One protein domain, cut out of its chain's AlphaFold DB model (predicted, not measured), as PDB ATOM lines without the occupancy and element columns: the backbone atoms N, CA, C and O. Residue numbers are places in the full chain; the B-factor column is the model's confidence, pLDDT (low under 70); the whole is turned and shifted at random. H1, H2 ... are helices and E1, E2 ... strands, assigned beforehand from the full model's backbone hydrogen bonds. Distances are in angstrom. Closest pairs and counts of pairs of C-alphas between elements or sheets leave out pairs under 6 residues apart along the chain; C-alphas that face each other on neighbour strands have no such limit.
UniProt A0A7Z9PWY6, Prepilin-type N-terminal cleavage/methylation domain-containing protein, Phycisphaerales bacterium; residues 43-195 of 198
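AT A GLANCE: This is residues 43 to 195 of the 198 residues of the protein "Prepilin-type N-terminal cleavage/methylation domain-containing protein" of Phycisphaerales bacterium (UniProt A0A7Z9PWY6). Two antiparallel sheets, partly face to face, open from each other like a wedge, and the long helix H1 lies in the wedge, packed on both. The short helix H3 covers part of the opposite face of the larger sheet, and H2 sits at the end of E4. The printed part has 153 residues with three named helices and eight named strands, in the order H1 E1 E2 E3 E4 H2 H3 E5 E6 E7 E8. The sheet orders are E1 E2 E3 E4 E5 and E6 E7 E8, and the class is mixed, helices and strands. The whole is compact, with a radius of gyration of the C-alphas of 15.7 A and spans of 45 by 38 by 30 A.

IN THESE COORDINATES: H1, residues 43 to 66, begins with C-alpha 43 at (264.202, 153.412, 314.250) and is 34.3 A long. E1 is residues 73 to 76, E2 residues 82 to 87, E3 residues 103 to 109, 19.8 A, and E4 residues 114 to 120, 20.2 A. H2 is residues 122 to 127 and H3 residues 139 to 146. E5 is residues 151 to 155, E6 residues 157 to 163, E7 residues 172 to 179, 23.7 A, and E8 residues 187 to 194, 22.8 A, ending with C-alpha 194 at (296.085, 165.206, 309.946).

HOW THE PARTS SIT: E1 E2 E3 E4 form a meander, each strand the antiparallel neighbour of the one before, and so do E6 E7 E8. Within hydrogen-bond range are N 75 and O 83 of E1 and E2, 2.8 A, N 84 and O 106 of E2 and E3, 2.8 A, N 105 and O 118 of E3 and E4, 2.8 A, N 117 and O 151 of E4 and E5, 2.8 A, N 161 and O 175 of E6 and E7, 2.8 A, and N 192 and O 174 of E7 and E8, 2.8 A. The two sheets form a sandwich, two sheets face to face, their best planes 39 degrees apart. The closest C-alphas of E4 and E6 are those of Thr 114 and Val 157, 5.7 A apart. H1 is on the five-stranded sheet at a height of 9.7 A, slantwise to the strands, at 57 degrees to E5 on the local plane; its closest C-alphas to E5 are those of Ala 52 and Ala 154, 5.6 A. H1 and the sheet E6 E7 E8 make two layers, a helix on one face of a sheet: its height is 10.4 A, and it runs along the strands, at 9 degrees to E7 on the local plane. The closest C-alphas of H1 and E8 are those of Tyr 57 and Tyr 190, 6.8 A. H3 is on the opposite face of the five-stranded sheet from H1, at a height of 10.3 A, and runs across the strands, at 79 degrees to E2 on the local plane. H2 only grazes that sheet. Every O i to N i+4 pair is within hydrogen-bond range in H2, but 19 of 20 in H1 and 3 of 4 in H3.

THE WHOLE: The C-alphas of Thr 43 and Gln 135 are the two farthest apart, 46.1 A. The printed part has no cut. The links E2 to E3 and H2 to H3 are long. The mean pLDDT of the printed part is 79.0, and it is under 70 in residues 43 to 52, 68 to 70, 90 to 100, 164 to 171 and 180 to 186, and in residue 195.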
ATOM      1  N   THR A  43     263.850 152.406 315.269       50.16
ATOM      2  CA  THR A  43     264.202 153.412 314.250       50.16
ATOM      3  C   THR A  43     264.763 154.710 314.836       50.16
ATOM      4  O   THR A  43     265.622 155.333 314.208       50.16
ATOM      5  N   VAL A  44     264.338 155.115 316.040       52.78
ATOM      6  CA  VAL A  44     264.944 156.249 316.756       52.78
ATOM      7  C   VAL A  44     266.379 155.917 317.168       52.78
ATOM      8  O   VAL A  44     267.274 156.683 316.829       52.78
ATOM      9  N   HIS A  45     266.635 154.758 317.786       50.19
ATOM     10  CA  HIS A  45     267.994 154.355 318.182       50.19
ATOM     11  C   HIS A  45     268.941 154.217 316.973       50.19
ATOM     12  O   HIS A  45     270.059 154.725 317.005       50.19
ATOM     13  N   GLU A  46     268.470 153.647 315.856       47.22
ATOM     14  CA  GLU A  46     269.251 153.554 314.611       47.22
ATOM     15  C   GLU A  46     269.687 154.922 314.057       47.22
ATOM     16  O   GLU A  46     270.778 155.046 313.485       47.22
ATOM     17  N   ARG A  47     268.843 155.955 314.200       54.91
ATOM     18  CA  ARG A  47     269.176 157.327 313.788       54.91
ATOM     19  C   ARG A  47     270.139 157.981 314.773       54.91
ATOM     20  O   ARG A  47     271.103 158.596 314.320       54.91
ATOM     21  N   THR A  48     269.917 157.824 316.076       54.12
ATOM     22  CA  THR A  48     270.740 158.447 317.123       54.12
ATOM     23  C   THR A  48     272.187 157.953 317.086       54.12
ATOM     24  O   THR A  48     273.094 158.772 317.182       54.12
ATOM     25  N   ASP A  49     272.434 156.666 316.821       54.62
ATOM     26  CA  ASP A  49     273.799 156.110 316.776       54.62
ATOM     27  C   ASP A  49     274.582 156.538 315.523       54.62
ATOM     28  O   ASP A  49     275.778 156.831 315.583       54.62
ATOM     29  N   ARG A  50     273.907 156.646 314.369       58.22
ATOM     30  CA  ARG A  50     274.521 157.205 313.150       58.22
ATOM     31  C   ARG A  50     274.861 158.681 313.336       58.22
ATOM     32  O   ARG A  50     275.882 159.148 312.827       58.22
ATOM     33  N   VAL A  51     273.997 159.411 314.040       66.88
ATOM     34  CA  VAL A  51     274.269 160.787 314.449       66.88
ATOM     35  C   VAL A  51     275.446 160.804 315.418       66.88
ATOM     36  O   VAL A  51     276.335 161.608 315.205       66.88
ATOM     37  N   ALA A  52     275.537 159.885 316.383       68.31
ATOM     38  CA  ALA A  52     276.627 159.837 317.356       68.31
ATOM     39  C   ALA A  52     278.002 159.595 316.709       68.31
ATOM     40  O   ALA A  52     278.936 160.338 316.996       68.31
ATOM     41  N   GLY A  53     278.135 158.632 315.788       76.75
ATOM     42  CA  GLY A  53     279.409 158.382 315.098       76.75
ATOM     43  C   GLY A  53     279.853 159.544 314.208       76.75
ATOM     44  O   GLY A  53     281.000 159.986 314.278       76.75
ATOM     45  N   ARG A  54     278.924 160.119 313.434       79.19
ATOM     46  CA  ARG A  54     279.198 161.324 312.631       79.19
ATOM     47  C   ARG A  54     279.471 162.557 313.490       79.19
ATOM     48  O   ARG A  54     280.309 163.370 313.121       79.19
ATOM     49  N   LEU A  55     278.789 162.694 314.624       81.50
ATOM     50  CA  LEU A  55     278.984 163.780 315.581       81.50
ATOM     51  C   LEU A  55     280.351 163.667 316.253       81.50
ATOM     52  O   LEU A  55     281.052 164.667 316.350       81.50
ATOM     53  N   ALA A  56     280.746 162.465 316.675       84.38
ATOM     54  CA  ALA A  56     282.071 162.200 317.219       84.38
ATOM     55  C   ALA A  56     283.151 162.535 316.188       84.38
ATOM     56  O   ALA A  56     284.065 163.289 316.504       84.38
ATOM     57  N   TYR A  57     282.991 162.067 314.945       84.56
ATOM     58  CA  TYR A  57     283.895 162.396 313.844       84.56
ATOM     59  C   TYR A  57     283.992 163.905 313.603       84.56
ATOM     60  O   TYR A  57     285.089 164.448 313.557       84.56
ATOM     61  N   SER A  58     282.856 164.599 313.497       82.56
ATOM     62  CA  SER A  58     282.817 166.046 313.264       82.56
ATOM     63  C   SER A  58     283.462 166.831 314.411       82.56
ATOM     64  O   SER A  58     284.248 167.739 314.152       82.56
ATOM     65  N   LYS A  59     283.194 166.450 315.668       85.88
ATOM     66  CA  LYS A  59     283.796 167.074 316.856       85.88
ATOM     67  C   LYS A  59     285.302 166.830 316.934       85.88
ATOM     68  O   LYS A  59     286.031 167.769 317.224       85.88
ATOM     69  N   LEU A  60     285.757 165.604 316.661       86.75
ATOM     70  CA  LEU A  60     287.181 165.266 316.583       86.75
ATOM     71  C   LEU A  60     287.863 166.065 315.474       86.75
ATOM     72  O   LEU A  60     288.841 166.750 315.733       86.75
ATOM     73  N   HIS A  61     287.318 166.030 314.258       83.12
ATOM     74  CA  HIS A  61     287.853 166.776 313.124       83.12
ATOM     75  C   HIS A  61     287.986 168.267 313.449       83.12
ATOM     76  O   HIS A  61     289.013 168.874 313.165       83.12
ATOM     77  N   HIS A  62     286.960 168.862 314.056       82.38
ATOM     78  CA  HIS A  62     286.984 170.262 314.457       82.38
ATOM     79  C   HIS A  62     288.053 170.540 315.525       82.38
ATOM     80  O   HIS A  62     288.880 171.419 315.313       82.38
ATOM     81  N   ASP A  63     288.111 169.749 316.602       85.19
ATOM     82  CA  ASP A  63     289.121 169.919 317.656       85.19
ATOM     83  C   ASP A  63     290.548 169.769 317.147       85.19
ATOM     84  O   ASP A  63     291.419 170.514 317.570       85.19
ATOM     85  N   PHE A  64     290.805 168.815 316.258       81.31
ATOM     86  CA  PHE A  64     292.144 168.599 315.722       81.31
ATOM     87  C   PHE A  64     292.533 169.623 314.658       81.31
ATOM     88  O   PHE A  64     293.706 169.964 314.558       81.31
ATOM     89  N   ARG A  65     291.565 170.156 313.900       78.19
ATOM     90  CA  ARG A  65     291.802 171.297 313.005       78.19
ATOM     91  C   ARG A  65     292.110 172.569 313.795       78.19
ATOM     92  O   ARG A  65     292.892 173.397 313.344       78.19
ATOM     93  N   GLU A  66     291.456 172.742 314.940       74.75
ATOM     94  CA  GLU A  66     291.683 173.873 315.842       74.75
ATOM     95  C   GLU A  66     292.833 173.642 316.816       74.75
ATOM     96  O   GLU A  66     293.286 174.594 317.442       74.75
ATOM     97  N   ALA A  67     293.327 172.416 316.963       75.62
ATOM     98  CA  ALA A  67     294.480 172.147 317.798       75.62
ATOM     99  C   ALA A  67     295.675 172.937 317.262       75.62
ATOM    100  O   ALA A  67     295.882 173.049 316.052       75.62
ATOM    101  N   PHE A  68     296.472 173.498 318.169       63.66
ATOM    102  CA  PHE A  68     297.742 174.098 317.788       63.66
ATOM    103  C   PHE A  68     298.534 173.037 317.008       63.66
ATOM    104  O   PHE A  68     298.777 171.958 317.551       63.66
ATOM    105  N   ALA A  69     298.862 173.331 315.741       53.88
ATOM    106  CA  ALA A  69     299.113 172.375 314.649       53.88
ATOM    107  C   ALA A  69     300.233 171.327 314.863       53.88
ATOM    108  O   ALA A  69     300.527 170.550 313.964       53.88
ATOM    109  N   ALA A  70     300.855 171.274 316.042       55.78
ATOM    110  CA  ALA A  70     301.911 170.328 316.386       55.78
ATOM    111  C   ALA A  70     301.929 169.900 317.870       55.78
ATOM    112  O   ALA A  70     302.919 169.334 318.324       55.78
ATOM    113  N   THR A  71     300.903 170.202 318.676       71.69
ATOM    114  CA  THR A  71     300.981 170.003 320.142       71.69
ATOM    115  C   THR A  71     299.819 169.208 320.717       71.69
ATOM    116  O   THR A  71     299.232 169.573 321.725       71.69
ATOM    117  N   SER A  72     299.484 168.079 320.104       85.50
ATOM    118  CA  SER A  72     298.661 167.065 320.768       85.50
ATOM    119  C   SER A  72     299.532 166.164 321.637       85.50
ATOM    120  O   SER A  72     300.550 165.660 321.163       85.50
ATOM    121  N   TRP A  73     299.101 165.889 322.864       89.19
ATOM    122  CA  TRP A  73     299.769 164.921 323.734       89.19
ATOM    123  C   TRP A  73     298.838 163.765 324.039       89.19
ATOM    124  O   TRP A  73     297.661 163.974 324.325       89.19
ATOM    125  N   SER A  74     299.363 162.544 324.018       91.38
ATOM    126  CA  SER A  74     298.587 161.349 324.330       91.38
ATOM    127  C   SER A  74     299.228 160.524 325.425       91.38
ATOM    128  O   SER A  74     300.451 160.407 325.485       91.38
ATOM    129  N   LYS A  75     298.398 159.893 326.249       93.31
ATOM    130  CA  LYS A  75     298.848 158.989 327.297       93.31
ATOM    131  C   LYS A  75     297.881 157.840 327.492       93.31
ATOM    132  O   LYS A  75     296.674 158.049 327.594       93.31
ATOM    133  N   THR A  76     298.432 156.641 327.598       93.62
ATOM    134  CA  THR A  76     297.669 155.433 327.900       93.62
ATOM    135  C   THR A  76     297.880 155.070 329.362       93.62
ATOM    136  O   THR A  76     299.018 155.012 329.825       93.62
ATOM    137  N   THR A  77     296.793 154.874 330.100       92.50
ATOM    138  CA  THR A  77     296.823 154.400 331.491       92.50
ATOM    139  C   THR A  77     296.917 152.873 331.548       92.50
ATOM    140  O   THR A  77     296.639 152.190 330.564       92.50
ATOM    141  N   ASP A  78     297.278 152.317 332.709       90.06
ATOM    142  CA  ASP A  78     297.474 150.865 332.896       90.06
ATOM    143  C   ASP A  78     296.212 150.033 332.613       90.06
ATOM    144  O   ASP A  78     296.282 148.861 332.242       90.06
ATOM    145  N   ASP A  79     295.032 150.635 332.766       89.19
ATOM    146  CA  ASP A  79     293.747 150.022 332.435       89.19
ATOM    147  C   ASP A  79     293.402 150.072 330.935       89.19
ATOM    148  O   ASP A  79     292.350 149.559 330.538       89.19
ATOM    149  N   GLY A  80     294.293 150.637 330.115       90.25
ATOM    150  CA  GLY A  80     294.203 150.718 328.662       90.25
ATOM    151  C   GLY A  80     293.469 151.949 328.135       90.25
ATOM    152  O   GLY A  80     293.256 152.038 326.925       90.25
ATOM    153  N   LYS A  81     293.058 152.896 328.993       94.31
ATOM    154  CA  LYS A  81     292.373 154.109 328.524       94.31
ATOM    155  C   LYS A  81     293.352 155.047 327.843       94.31
ATOM    156  O   LYS A  81     294.386 155.412 328.404       94.31
ATOM    157  N   LEU A  82     292.989 155.489 326.648       94.38
ATOM    158  CA  LEU A  82     293.773 156.445 325.881       94.38
ATOM    159  C   LEU A  82     293.245 157.854 326.132       94.38
ATOM    160  O   LEU A  82     292.089 158.147 325.833       94.38
ATOM    161  N   HIS A  83     294.108 158.719 326.646       94.75
ATOM    162  CA  HIS A  83     293.846 160.130 326.884       94.75
ATOM    163  C   HIS A  83     294.579 160.953 325.832       94.75
ATOM    164  O   HIS A  83     295.764 160.727 325.610       94.75
ATOM    165  N   ILE A  84     293.900 161.907 325.200       92.56
ATOM    166  CA  ILE A  84     294.484 162.812 324.207       92.56
ATOM    167  C   ILE A  84     294.131 164.242 324.585       92.56
ATOM    168  O   ILE A  84     292.963 164.629 324.557       92.56
ATOM    169  N   LEU A  85     295.144 165.018 324.952       91.56
ATOM    170  CA  LEU A  85     295.029 166.419 325.320       91.56
ATOM    171  C   LEU A  85     295.408 167.301 324.129       91.56
ATOM    172  O   LEU A  85     296.465 167.124 323.521       91.56
ATOM    173  N   LEU A  86     294.540 168.263 323.830       89.31
ATOM    174  CA  LEU A  86     294.639 169.179 322.703       89.31
ATOM    175  C   LEU A  86     294.564 170.624 323.218       89.31
ATOM    176  O   LEU A  86     293.505 171.033 323.701       89.31
ATOM    177  N   PRO A  87     295.643 171.413 323.134       87.38
ATOM    178  CA  PRO A  87     295.565 172.860 323.237       87.38
ATOM    179  C   PRO A  87     294.926 173.405 321.954       87.38
ATOM    180  O   PRO A  87     295.409 173.148 320.851       87.38
ATOM    181  N   LEU A  88     293.832 174.144 322.098       83.88
ATOM    182  CA  LEU A  88     293.065 174.690 320.984       83.88
ATOM    183  C   LEU A  88     293.496 176.132 320.686       83.88
ATOM    184  O   LEU A  88     293.734 176.943 321.587       83.88
ATOM    185  N   LEU A  89     293.575 176.471 319.404       72.88
ATOM    186  CA  LEU A  89     293.701 177.834 318.916       72.88
ATOM    187  C   LEU A  89     292.410 178.565 319.272       72.88
ATOM    188  O   LEU A  89     291.331 178.218 318.807       72.88
ATOM    189  N   ALA A  90     292.521 179.603 320.095       61.47
ATOM    190  CA  ALA A  90     291.389 180.368 320.609       61.47
ATOM    191  C   ALA A  90     290.694 181.261 319.550       61.47
ATOM    192  O   ALA A  90     290.467 182.449 319.794       61.47
ATOM    193  N   ARG A  91     290.387 180.733 318.359       51.12
ATOM    194  CA  ARG A  91     289.776 181.456 317.239       51.12
ATOM    195  C   ARG A  91     288.653 180.634 316.593       51.12
ATOM    196  O   ARG A  91     288.942 179.819 315.733       51.12
ATOM    197  N   PHE A  92     287.396 180.909 316.933       47.34
ATOM    198  CA  PHE A  92     286.499 181.809 316.188       47.34
ATOM    199  C   PHE A  92     285.098 181.817 316.822       47.34
ATOM    200  O   PHE A  92     284.611 180.794 317.292       47.34
ATOM    201  N   ASP A  93     284.469 182.996 316.802       39.97
ATOM    202  CA  ASP A  93     283.026 183.213 316.958       39.97
ATOM    203  C   ASP A  93     282.278 182.620 315.742       39.97
ATOM    204  O   ASP A  93     281.746 183.360 314.915       39.97
ATOM    205  N   ASP A  94     282.255 181.297 315.583       41.38
ATOM    206  CA  ASP A  94     281.221 180.684 314.741       41.38
ATOM    207  C   ASP A  94     279.947 180.579 315.583       41.38
ATOM    208  O   ASP A  94     279.983 180.095 316.718       41.38
ATOM    209  N   ALA A  95     278.821 181.046 315.038       40.75
ATOM    210  CA  ALA A  95     277.518 181.101 315.715       40.75
ATOM    211  C   ALA A  95     276.985 179.723 316.170       40.75
ATOM    212  O   ALA A  95     276.059 179.667 316.976       40.75
ATOM    213  N   ASP A  96     277.608 178.639 315.698       45.56
ATOM    214  CA  ASP A  96     277.336 177.247 316.071       45.56
ATOM    215  C   ASP A  96     278.383 176.654 317.046       45.56
ATOM    216  O   ASP A  96     278.335 175.463 317.363       45.56
ATOM    217  N   SER A  97     279.356 177.445 317.520       47.56
ATOM    218  CA  SER A  97     280.404 176.980 318.438       47.56
ATOM    219  C   SER A  97     279.979 177.123 319.904       47.56
ATOM    220  O   SER A  97     279.484 178.161 320.337       47.56
ATOM    221  N   ASP A  98     280.223 176.080 320.705       52.41
ATOM    222  CA  ASP A  98     279.908 176.010 322.145       52.41
ATOM    223  C   ASP A  98     280.697 177.036 323.016       52.41
ATOM    224  O   ASP A  98     280.834 176.839 324.221       52.41
ATOM    225  N   GLY A  99     281.275 178.102 322.450       55.38
ATOM    226  CA  GLY A  99     282.075 179.124 323.138       55.38
ATOM    227  C   GLY A  99     283.593 178.995 322.943       55.38
ATOM    228  O   GLY A  99     284.087 178.095 322.266       55.38
ATOM    229  N   ARG A 100     284.358 179.921 323.543       67.31
ATOM    230  CA  ARG A 100     285.830 179.955 323.474       67.31
ATOM    231  C   ARG A 100     286.441 178.918 324.420       67.31
ATOM    232  O   ARG A 100     286.451 179.114 325.635       67.31
ATOM    233  N   TRP A 101     287.003 177.859 323.851       75.12
ATOM    234  CA  TRP A 101     287.695 176.800 324.585       75.12
ATOM    235  C   TRP A 101     289.187 176.842 324.280       75.12
ATOM    236  O   TRP A 101     289.573 176.995 323.126       75.12
ATOM    237  N   ASP A 102     290.019 176.696 325.310       82.69
ATOM    238  CA  ASP A 102     291.478 176.746 325.164       82.69
ATOM    239  C   ASP A 102     292.094 175.336 325.182       82.69
ATOM    240  O   ASP A 102     293.197 175.135 324.683       82.69
ATOM    241  N   TYR A 103     291.386 174.349 325.744       87.38
ATOM    242  CA  TYR A 103     291.833 172.959 325.825       87.38
ATOM    243  C   TYR A 103     290.676 171.982 325.605       87.38
ATOM    244  O   TYR A 103     289.557 172.213 326.078       87.38
ATOM    245  N   ALA A 104     290.969 170.859 324.953       90.69
ATOM    246  CA  ALA A 104     290.105 169.690 324.864       90.69
ATOM    247  C   ALA A 104     290.846 168.430 325.326       90.69
ATOM    248  O   ALA A 104     292.008 168.225 324.993       90.69
ATOM    249  N   LEU A 105     290.162 167.571 326.075       93.31
ATOM    250  CA  LEU A 105     290.632 166.242 326.449       93.31
ATOM    251  C   LEU A 105     289.669 165.208 325.882       93.31
ATOM    252  O   LEU A 105     288.482 165.219 326.212       93.31
ATOM    253  N   TRP A 106     290.194 164.303 325.071       94.50
ATOM    254  CA  TRP A 106     289.491 163.120 324.600       94.50
ATOM    255  C   TRP A 106     289.947 161.903 325.386       94.50
ATOM    256  O   TRP A 106     291.141 161.726 325.617       94.50
ATOM    257  N   VAL A 107     288.999 161.060 325.787       95.62
ATOM    258  CA  VAL A 107     289.289 159.798 326.467       95.62
ATOM    259  C   VAL A 107     288.529 158.672 325.802       95.62
ATOM    260  O   VAL A 107     287.298 158.691 325.747       95.62
ATOM    261  N   TYR A 108     289.278 157.688 325.321       95.50
ATOM    262  CA  TYR A 108     288.744 156.410 324.886       95.50
ATOM    263  C   TYR A 108     288.921 155.372 325.993       95.50
ATOM    264  O   TYR A 108     290.037 155.128 326.455       95.50
ATOM    265  N   ASP A 109     287.815 154.750 326.393       94.69
ATOM    266  CA  ASP A 109     287.799 153.631 327.328       94.69
ATOM    267  C   ASP A 109     287.473 152.335 326.570       94.69
ATOM    268  O   ASP A 109     286.319 152.154 326.161       94.69
ATOM    269  N   PRO A 110     288.444 151.416 326.388       93.12
ATOM    270  CA  PRO A 110     288.219 150.171 325.657       93.12
ATOM    271  C   PRO A 110     287.316 149.184 326.405       93.12
ATOM    272  O   PRO A 110     286.646 148.373 325.769       93.12
ATOM    273  N   LYS A 111     287.267 149.241 327.744       91.75
ATOM    274  CA  LYS A 111     286.422 148.348 328.553       91.75
ATOM    275  C   LYS A 111     284.968 148.791 328.496       91.75
ATOM    276  O   LYS A 111     284.079 147.963 328.326       91.75
ATOM    277  N   ALA A 112     284.738 150.097 328.613       91.50
ATOM    278  CA  ALA A 112     283.406 150.677 328.483       91.50
ATOM    279  C   ALA A 112     282.965 150.839 327.016       91.50
ATOM    280  O   ALA A 112     281.783 151.060 326.762       91.50
ATOM    281  N   GLN A 113     283.891 150.736 326.056       91.88
ATOM    282  CA  GLN A 113     283.663 151.016 324.633       91.88
ATOM    283  C   GLN A 113     283.094 152.421 324.405       91.88
ATOM    284  O   GLN A 113     282.157 152.620 323.624       91.88
ATOM    285  N   THR A 114     283.628 153.407 325.126       91.94
ATOM    286  CA  THR A 114     283.130 154.787 325.084       91.94
ATOM    287  C   THR A 114     284.205 155.760 324.655       91.94
ATOM    288  O   THR A 114     285.388 155.578 324.938       91.94
ATOM    289  N   LEU A 115     283.761 156.824 323.995       92.69
ATOM    290  CA  LEU A 115     284.560 157.996 323.705       92.69
ATOM    291  C   LEU A 115     283.929 159.194 324.411       92.69
ATOM    292  O   LEU A 115     282.771 159.541 324.161       92.69
ATOM    293  N   SER A 116     284.699 159.811 325.297       94.31
ATOM    294  CA  SER A 116     284.282 160.959 326.098       94.31
ATOM    295  C   SER A 116     285.165 162.166 325.814       94.31
ATOM    296  O   SER A 116     286.324 162.025 325.425       94.31
ATOM    297  N   ARG A 117     284.612 163.361 326.014       93.50
ATOM    298  CA  ARG A 117     285.281 164.633 325.738       93.50
ATOM    299  C   ARG A 117     285.037 165.625 326.866       93.50
ATOM    300  O   ARG A 117     283.912 165.772 327.342       93.50
ATOM    301  N   GLY A 118     286.078 166.347 327.248       91.31
ATOM    302  CA  GLY A 118     286.004 167.548 328.070       91.31
ATOM    303  C   GLY A 118     286.582 168.729 327.303       91.31
ATOM    304  O   GLY A 118     287.551 168.561 326.569       91.31
ATOM    305  N   ARG A 119     285.993 169.914 327.459       89.25
ATOM    306  CA  ARG A 119     286.569 171.178 326.987       89.25
ATOM    307  C   ARG A 119     286.595 172.170 328.129       89.25
ATOM    308  O   ARG A 119     285.666 172.187 328.939       89.25
ATOM    309  N   TRP A 120     287.641 172.986 328.174       88.81
ATOM    310  CA  TRP A 120     287.788 174.032 329.179       88.81
ATOM    311  C   TRP A 120     288.459 175.268 328.590       88.81
ATOM    312  O   TRP A 120     289.407 175.182 327.809       88.81
ATOM    313  N   SER A 121     287.965 176.434 328.986       85.88
ATOM    314  CA  SER A 121     288.730 177.676 328.920       85.88
ATOM    315  C   SER A 121     289.827 177.673 329.992       85.88
ATOM    316  O   SER A 121     289.737 176.964 330.999       85.88
ATOM    317  N   GLN A 122     290.843 178.525 329.850       82.25
ATOM    318  CA  GLN A 122     291.901 178.699 330.852       82.25
ATOM    319  C   GLN A 122     291.331 179.028 332.238       82.25
ATOM    320  O   GLN A 122     291.799 178.505 333.250       82.25
ATOM    321  N   LYS A 123     290.274 179.849 332.293       84.56
ATOM    322  CA  LYS A 123     289.601 180.205 333.552       84.56
ATOM    323  C   LYS A 123     288.960 178.985 334.214       84.56
ATOM    324  O   LYS A 123     288.989 178.870 335.438       84.56
ATOM    325  N   GLU A 124     288.367 178.086 333.435       87.75
ATOM    326  CA  GLU A 124     287.741 176.871 333.961       87.75
ATOM    327  C   GLU A 124     288.761 175.824 334.379       87.75
ATOM    328  O   GLU A 124     288.543 175.176 335.401       87.75
ATOM    329  N   LEU A 125     289.879 175.699 333.656       85.62
ATOM    330  CA  LEU A 125     290.992 174.852 334.079       85.62
ATOM    331  C   LEU A 125     291.462 175.256 335.477       85.62
ATOM    332  O   LEU A 125     291.475 174.422 336.380       85.62
ATOM    333  N   SER A 126     291.720 176.551 335.696       85.69
ATOM    334  CA  SER A 126     292.118 177.059 337.015       85.69
ATOM    335  C   SER A 126     291.064 176.790 338.092       85.69
ATOM    336  O   SER A 126     291.408 176.328 339.176       85.69
ATOM    337  N   LYS A 127     289.773 177.012 337.799       89.06
ATOM    338  CA  LYS A 127     288.675 176.727 338.745       89.06
ATOM    339  C   LYS A 127     288.571 175.245 339.108       89.06
ATOM    340  O   LYS A 127     288.226 174.924 340.238       89.06
ATOM    341  N   LYS A 128     288.845 174.355 338.153       86.56
ATOM    342  CA  LYS A 128     288.812 172.898 338.341       86.56
ATOM    343  C   LYS A 128     290.141 172.331 338.847       86.56
ATOM    344  O   LYS A 128     290.246 171.125 339.031       86.56
ATOM    345  N   GLY A 129     291.150 173.178 339.062       87.81
ATOM    346  CA  GLY A 129     292.492 172.758 339.465       87.81
ATOM    347  C   GLY A 129     293.258 171.982 338.388       87.81
ATOM    348  O   GLY A 129     294.283 171.372 338.701       87.81
ATOM    349  N   LEU A 130     292.781 172.004 337.140       90.94
ATOM    350  CA  LEU A 130     293.416 171.361 335.995       90.94
ATOM    351  C   LEU A 130     294.566 172.243 335.471       90.94
ATOM    352  O   LEU A 130     294.432 173.470 335.425       90.94
ATOM    353  N   PRO A 131     295.710 171.651 335.097       87.50
ATOM    354  CA  PRO A 131     296.865 172.407 334.622       87.50
ATOM    355  C   PRO A 131     296.629 172.936 333.201       87.50
ATOM    356  O   PRO A 131     295.899 172.325 332.435       87.50
ATOM    357  N   ALA A 132     297.270 174.042 332.819       85.88
ATOM    358  CA  ALA A 132     297.236 174.586 331.454       85.88
ATOM    359  C   ALA A 132     298.635 174.475 330.818       85.88
ATOM    360  O   ALA A 132     299.360 175.475 330.735       85.88
ATOM    361  N   PRO A 133     299.070 173.254 330.456       83.00
ATOM    362  CA  PRO A 133     300.432 173.019 330.013       83.00
ATOM    363  C   PRO A 133     300.683 173.689 328.655       83.00
ATOM    364  O   PRO A 133     299.816 173.710 327.777       83.00
ATOM    365  N   ARG A 134     301.878 174.271 328.501       81.00
ATOM    366  CA  ARG A 134     302.392 174.831 327.231       81.00
ATOM    367  C   ARG A 134     303.358 173.881 326.515       81.00
ATOM    368  O   ARG A 134     303.818 174.181 325.422       81.00
ATOM    369  N   GLN A 135     303.682 172.772 327.165       85.38
ATOM    370  CA  GLN A 135     304.607 171.725 326.745       85.38
ATOM    371  C   GLN A 135     304.023 170.376 327.173       85.38
ATOM    372  O   GLN A 135     302.974 170.353 327.813       85.38
ATOM    373  N   GLU A 136     304.690 169.269 326.851       87.25
ATOM    374  CA  GLU A 136     304.197 167.943 327.225       87.25
ATOM    375  C   GLU A 136     303.872 167.854 328.731       87.25
ATOM    376  O   GLU A 136     304.727 168.205 329.555       87.25
ATOM    377  N   PRO A 137     302.646 167.433 329.112       90.56
ATOM    378  CA  PRO A 137     302.249 167.403 330.508       90.56
ATOM    379  C   PRO A 137     303.073 166.381 331.285       90.56
ATOM    380  O   PRO A 137     303.263 165.236 330.866       90.56
ATOM    381  N   THR A 138     303.509 166.780 332.472       92.62
ATOM    382  CA  THR A 138     304.197 165.895 333.414       92.62
ATOM    383  C   THR A 138     303.259 164.802 333.944       92.62
ATOM    384  O   THR A 138     302.034 164.908 333.862       92.62
ATOM    385  N   GLN A 139     303.809 163.734 334.537       91.19
ATOM    386  CA  GLN A 139     303.004 162.670 335.164       91.19
ATOM    387  C   GLN A 139     301.985 163.228 336.176       91.19
ATOM    388  O   GLN A 139     300.820 162.846 336.137       91.19
ATOM    389  N   GLN A 140     302.409 164.172 337.020       91.25
ATOM    390  CA  GLN A 140     301.554 164.794 338.036       91.25
ATOM    391  C   GLN A 140     300.425 165.637 337.422       91.25
ATOM    392  O   GLN A 140     299.326 165.717 337.967       91.25
ATOM    393  N   GLU A 141     300.672 166.277 336.278       92.56
ATOM    394  CA  GLU A 141     299.636 167.015 335.550       92.56
ATOM    395  C   GLU A 141     298.630 166.069 334.891       92.56
ATOM    396  O   GLU A 141     297.427 166.326 334.932       92.56
ATOM    397  N   TRP A 142     299.107 164.949 334.346       93.81
ATOM    398  CA  TRP A 142     298.256 163.900 333.788       93.81
ATOM    399  C   TRP A 142     297.315 163.284 334.824       93.81
ATOM    400  O   TRP A 142     296.140 163.092 334.527       93.81
ATOM    401  N   GLU A 143     297.784 163.054 336.049       93.00
ATOM    402  CA  GLU A 143     296.950 162.532 337.142       93.00
ATOM    403  C   GLU A 143     295.720 163.404 337.415       93.00
ATOM    404  O   GLU A 143     294.628 162.888 337.662       93.00
ATOM    405  N   LYS A 144     295.857 164.729 337.280       93.00
ATOM    406  CA  LYS A 144     294.723 165.656 337.402       93.00
ATOM    407  C   LYS A 144     293.720 165.486 336.262       93.00
ATOM    408  O   LYS A 144     292.515 165.560 336.491       93.00
ATOM    409  N   TYR A 145     294.203 165.244 335.047       92.50
ATOM    410  CA  TYR A 145     293.359 165.011 333.878       92.50
ATOM    411  C   TYR A 145     292.656 163.652 333.899       92.50
ATOM    412  O   TYR A 145     291.522 163.563 333.435       92.50
ATOM    413  N   PHE A 146     293.265 162.620 334.483       91.75
ATOM    414  CA  PHE A 146     292.634 161.303 334.632       91.75
ATOM    415  C   PHE A 146     291.370 161.350 335.502       91.75
ATOM    416  O   PHE A 146     290.434 160.585 335.283       91.75
ATOM    417  N   GLY A 147     291.325 162.270 336.471       87.88
ATOM    418  CA  GLY A 147     290.155 162.524 337.314       87.88
ATOM    419  C   GLY A 147     289.173 163.561 336.758       87.88
ATOM    420  O   GLY A 147     288.212 163.912 337.444       87.88
ATOM    421  N   ALA A 148     289.401 164.099 335.555       90.94
ATOM    422  CA  ALA A 148     288.546 165.141 335.000       90.94
ATOM    423  C   ALA A 148     287.147 164.601 334.658       90.94
ATOM    424  O   ALA A 148     286.983 163.499 334.139       90.94
ATOM    425  N   SER A 149     286.116 165.409 334.910       89.19
ATOM    426  CA  SER A 149     284.748 165.083 334.497       89.19
ATOM    427  C   SER A 149     284.577 165.320 332.993       89.19
ATOM    428  O   SER A 149     284.838 166.425 332.507       89.19
ATOM    429  N   LEU A 150     284.137 164.285 332.270       92.44
ATOM    430  CA  LEU A 150     283.989 164.272 330.813       92.44
ATOM    431  C   LEU A 150     282.546 163.974 330.404       92.44
ATOM    432  O   LEU A 150     281.804 163.307 331.124       92.44
ATOM    433  N   VAL A 151     282.168 164.440 329.216       90.88
ATOM    434  CA  VAL A 151     280.862 164.179 328.608       90.88
ATOM    435  C   VAL A 151     280.992 163.035 327.610       90.88
ATOM    436  O   VAL A 151     281.883 163.051 326.760       90.88
ATOM    437  N   LEU A 152     280.087 162.059 327.686       89.69
ATOM    438  CA  LEU A 152     280.005 160.968 326.717       89.69
ATOM    439  C   LEU A 152     279.645 161.519 325.328       89.69
ATOM    440  O   LEU A 152     278.631 162.200 325.174       89.69
ATOM    441  N   VAL A 153     280.460 161.214 324.317       88.38
ATOM    442  CA  VAL A 153     280.232 161.631 322.922       88.38
ATOM    443  C   VAL A 153     279.745 160.468 322.068       88.38
ATOM    444  O   VAL A 153     278.852 160.648 321.243       88.38
ATOM    445  N   ALA A 154     280.321 159.282 322.265       86.62
ATOM    446  CA  ALA A 154     279.915 158.073 321.566       86.62
ATOM    447  C   ALA A 154     280.069 156.833 322.451       86.62
ATOM    448  O   ALA A 154     280.982 156.741 323.272       86.62
ATOM    449  N   SER A 155     279.185 155.863 322.239       86.94
ATOM    450  CA  SER A 155     279.217 154.525 322.832       86.94
ATOM    451  C   SER A 155     279.423 153.459 321.753       86.94
ATOM    452  O   SER A 155     279.288 153.736 320.562       86.94
ATOM    453  N   SER A 156     279.738 152.230 322.171       86.88
ATOM    454  CA  SER A 156     279.974 151.080 321.280       86.88
ATOM    455  C   SER A 156     281.164 151.254 320.325       86.88
ATOM    456  O   SER A 156     281.213 150.639 319.253       86.88
ATOM    457  N   VAL A 157     282.149 152.055 320.736       87.94
ATOM    458  CA  VAL A 157     283.433 152.225 320.048       87.94
ATOM    459  C   VAL A 157     284.277 150.969 320.283       87.94
ATOM    460  O   VAL A 157     284.643 150.669 321.412       87.94
ATOM    461  N   GLN A 158     284.523 150.199 319.225       87.19
ATOM    462  CA  GLN A 158     285.240 148.918 319.274       87.19
ATOM    463  C   GLN A 158     286.755 149.099 319.215       87.19
ATOM    464  O   GLN A 158     287.504 148.360 319.847       87.19
ATOM    465  N   GLU A 159     287.202 150.068 318.422       87.38
ATOM    466  CA  GLU A 159     288.611 150.381 318.233       87.38
ATOM    467  C   GLU A 159     288.752 151.895 318.173       87.38
ATOM    468  O   GLU A 159     287.918 152.571 317.566       87.38
ATOM    469  N   PHE A 160     289.811 152.417 318.779       88.75
ATOM    470  CA  PHE A 160     290.217 153.806 318.658       88.75
ATOM    471  C   PHE A 160     291.744 153.835 318.627       88.75
ATOM    472  O   PHE A 160     292.395 153.271 319.506       88.75
ATOM    473  N   GLN A 161     292.311 154.452 317.599       87.38
ATOM    474  CA  GLN A 161     293.747 154.535 317.378       87.38
ATOM    475  C   GLN A 161     294.136 155.993 317.176       87.38
ATOM    476  O   GLN A 161     293.435 156.745 316.500       87.38
ATOM    477  N   PHE A 162     295.263 156.369 317.768       86.00
ATOM    478  CA  PHE A 162     295.854 157.692 317.665       86.00
ATOM    479  C   PHE A 162     297.366 157.541 317.588       86.00
ATOM    480  O   PHE A 162     297.965 156.929 318.474       86.00
ATOM    481  N   GLY A 163     297.978 158.072 316.538       77.75
ATOM    482  CA  GLY A 163     299.425 158.015 316.376       77.75
ATOM    483  C   GLY A 163     299.864 158.240 314.935       77.75
ATOM    484  O   GLY A 163     299.033 158.558 314.079       77.75
ATOM    485  N   PRO A 164     301.164 158.083 314.649       69.06
ATOM    486  CA  PRO A 164     301.651 158.137 313.279       69.06
ATOM    487  C   PRO A 164     300.965 157.039 312.445       69.06
ATOM    488  O   PRO A 164     300.815 155.908 312.928       69.06
ATOM    489  N   PRO A 165     300.508 157.341 311.217       65.38
ATOM    490  CA  PRO A 165     299.986 156.320 310.332       65.38
ATOM    491  C   PRO A 165     301.081 155.295 309.997       65.38
ATOM    492  O   PRO A 165     302.273 155.611 310.025       65.38
ATOM    493  N   PRO A 166     300.698 154.050 309.668       62.12
ATOM    494  CA  PRO A 166     301.637 153.119 309.062       62.12
ATOM    495  C   PRO A 166     302.162 153.693 307.727       62.12
ATOM    496  O   PRO A 166     301.396 154.352 307.018       62.12
ATOM    497  N   PRO A 167     303.429 153.424 307.350       62.69
ATOM    498  CA  PRO A 167     303.977 153.836 306.053       62.69
ATOM    499  C   PRO A 167     303.075 153.365 304.895       62.69
ATOM    500  O   PRO A 167     302.536 152.256 304.990       62.69
ATOM    501  N   PRO A 168     302.916 154.128 303.793       54.94
ATOM    502  CA  PRO A 168     303.747 155.245 303.315       54.94
ATOM    503  C   PRO A 168     303.274 156.660 303.706       54.94
ATOM    504  O   PRO A 168     303.874 157.633 303.252       54.94
ATOM    505  N   ASP A 169     302.217 156.790 304.506       60.75
ATOM    506  CA  ASP A 169     301.619 158.092 304.812       60.75
ATOM    507  C   ASP A 169     302.456 158.871 305.847       60.75
ATOM    508  O   ASP A 169     303.000 158.293 306.790       60.75
ATOM    509  N   THR A 170     302.546 160.193 305.692       59.69
ATOM    510  CA  THR A 170     303.164 161.119 306.660       59.69
ATOM    511  C   THR A 170     302.089 161.900 307.415       59.69
ATOM    512  O   THR A 170     301.051 162.231 306.843       59.69
ATOM    513  N   GLY A 171     302.332 162.215 308.689       67.62
ATOM    514  CA  GLY A 171     301.424 163.003 309.528       67.62
ATOM    515  C   GLY A 171     300.874 162.220 310.713       67.62
ATOM    516  O   GLY A 171     301.512 161.291 311.209       67.62
ATOM    517  N   LEU A 172     299.690 162.596 311.194       73.69
ATOM    518  CA  LEU A 172     299.052 161.947 312.338       73.69
ATOM    519  C   LEU A 172     297.704 161.353 311.931       73.69
ATOM    520  O   LEU A 172     296.898 161.991 311.257       73.69
ATOM    521  N   ARG A 173     297.441 160.109 312.333       80.12
ATOM    522  CA  ARG A 173     296.191 159.406 312.045       80.12
ATOM    523  C   ARG A 173     295.410 159.183 313.325       80.12
ATOM    524  O   ARG A 173     295.922 158.653 314.310       80.12
ATOM    525  N   LEU A 174     294.131 159.528 313.263       84.25
ATOM    526  CA  LEU A 174     293.139 159.132 314.245       84.25
ATOM    527  C   LEU A 174     292.085 158.290 313.540       84.25
ATOM    528  O   LEU A 174     291.508 158.713 312.541       84.25
ATOM    529  N   SER A 175     291.825 157.090 314.036       85.81
ATOM    530  CA  SER A 175     290.740 156.263 313.515       85.81
ATOM    531  C   SER A 175     289.929 155.666 314.640       85.81
ATOM    532  O   SER A 175     290.441 155.386 315.723       85.81
ATOM    533  N   PHE A 176     288.643 155.469 314.389       86.12
ATOM    534  CA  PHE A 176     287.800 154.739 315.313       86.12
ATOM    535  C   PHE A 176     286.730 153.941 314.585       86.12
ATOM    536  O   PHE A 176     286.234 154.330 313.526       86.12
ATOM    537  N   LYS A 177     286.370 152.808 315.179       86.38
ATOM    538  CA  LYS A 177     285.336 151.908 314.680       86.38
ATOM    539  C   LYS A 177     284.181 151.868 315.659       86.38
ATOM    540  O   LYS A 177     284.383 151.530 316.821       86.38
ATOM    541  N   ILE A 178     282.971 152.170 315.201       84.38
ATOM    542  CA  ILE A 178     281.762 152.104 316.032       84.38
ATOM    543  C   ILE A 178     280.876 150.990 315.522       84.38
ATOM    544  O   ILE A 178     280.496 150.967 314.352       84.38
ATOM    545  N   LYS A 179     280.522 150.065 316.412       80.94
ATOM    546  CA  LYS A 179     279.522 149.048 316.110       80.94
ATOM    547  C   LYS A 179     278.143 149.645 316.335       80.94
ATOM    548  O   LYS A 179     277.848 150.088 317.436       80.94
ATOM    549  N   ASN A 180     277.296 149.612 315.312       69.62
ATOM    550  CA  ASN A 180     275.897 150.004 315.425       69.62
ATOM    551  C   ASN A 180     275.043 148.753 315.710       69.62
ATOM    552  O   ASN A 180     274.767 147.973 314.786       69.62
ATOM    553  N   PRO A 181     274.638 148.511 316.972       60.84
ATOM    554  CA  PRO A 181     273.856 147.330 317.320       60.84
ATOM    555  C   PRO A 181     272.446 147.374 316.719       60.84
ATOM    556  O   PRO A 181     271.882 146.321 316.431       60.84
ATOM    557  N   ALA A 182     271.894 148.568 316.483       55.69
ATOM    558  CA  ALA A 182     270.511 148.742 316.065       55.69
ATOM    559  C   ALA A 182     270.288 148.447 314.570       55.69
ATOM    560  O   ALA A 182     269.242 147.924 314.209       55.69
ATOM    561  N   ARG A 183     271.271 148.726 313.699       47.38
ATOM    562  CA  ARG A 183     271.039 148.771 312.241       47.38
ATOM    563  C   ARG A 183     271.450 147.526 311.446       47.38
ATOM    564  O   ARG A 183     271.096 147.429 310.275       47.38
ATOM    565  N   SER A 184     272.199 146.606 312.059       52.09
ATOM    566  CA  SER A 184     272.614 145.294 311.498       52.09
ATOM    567  C   SER A 184     273.755 144.634 312.293       52.09
ATOM    568  O   SER A 184     274.264 143.596 311.875       52.09
ATOM    569  N   GLY A 185     274.263 145.279 313.353       61.88
ATOM    570  CA  GLY A 185     275.534 144.907 313.979       61.88
ATOM    571  C   GLY A 185     276.764 145.267 313.137       61.88
ATOM    572  O   GLY A 185     277.842 144.738 313.407       61.88
ATOM    573  N   ARG A 186     276.611 146.133 312.119       69.81
ATOM    574  CA  ARG A 186     277.725 146.585 311.266       69.81
ATOM    575  C   ARG A 186     278.623 147.548 312.032       69.81
ATOM    576  O   ARG A 186     278.155 148.319 312.869       69.81
ATOM    577  N   THR A 187     279.904 147.483 311.707       80.62
ATOM    578  CA  THR A 187     280.939 148.353 312.251       80.62
ATOM    579  C   THR A 187     281.277 149.412 311.212       80.62
ATOM    580  O   THR A 187     281.700 149.062 310.111       80.62
ATOM    581  N   ASP A 188     281.077 150.680 311.560       82.06
ATOM    582  CA  ASP A 188     281.454 151.824 310.732       82.06
ATOM    583  C   ASP A 188     282.852 152.301 311.148       82.06
ATOM    584  O   ASP A 188     283.107 152.495 312.338       82.06
ATOM    585  N   GLU A 189     283.748 152.493 310.179       85.69
ATOM    586  CA  GLU A 189     285.090 153.040 310.400       85.69
ATOM    587  C   GLU A 189     285.135 154.519 310.010       85.69
ATOM    588  O   GLU A 189     284.669 154.916 308.941       85.69
ATOM    589  N   TYR A 190     285.728 155.325 310.884       82.94
ATOM    590  CA  TYR A 190     285.976 156.741 310.678       82.94
ATOM    591  C   TYR A 190     287.479 156.986 310.774       82.94
ATOM    592  O   TYR A 190     288.114 156.538 311.729       82.94
ATOM    593  N   VAL A 191     288.045 157.692 309.795       83.75
ATOM    594  CA  VAL A 191     289.480 157.996 309.732       83.75
ATOM    595  C   VAL A 191     289.674 159.492 309.521       83.75
ATOM    596  O   VAL A 191     289.053 160.098 308.647       83.75
ATOM    597  N   LEU A 192     290.535 160.074 310.343       81.06
ATOM    598  CA  LEU A 192     291.011 161.443 310.279       81.06
ATOM    599  C   LEU A 192     292.519 161.390 310.006       81.06
ATOM    600  O   LEU A 192     293.281 160.887 310.834       81.06
ATOM    601  N   GLN A 193     292.932 161.870 308.837       77.56
ATOM    602  CA  GLN A 193     294.336 162.128 308.529       77.56
ATOM    603  C   GLN A 193     294.605 163.607 308.799       77.56
ATOM    604  O   GLN A 193     293.882 164.474 308.312       77.56
ATOM    605  N   LEU A 194     295.607 163.873 309.627       71.00
ATOM    606  CA  LEU A 194     296.085 165.206 309.946       71.00
ATOM    607  C   LEU A 194     297.378 165.402 309.174       71.00
ATOM    608  O   LEU A 194     298.405 164.807 309.512       71.00
ATOM    609  N   GLU A 195     297.290 166.178 308.102       63.91
ATOM    610  CA  GLU A 195     298.456 166.594 307.337       63.91
ATOM    611  C   GLU A 195     299.321 167.503 308.220       63.91
ATOM    612  O   GLU A 195     298.808 168.416 308.877       63.91
TER     613      GLU A 195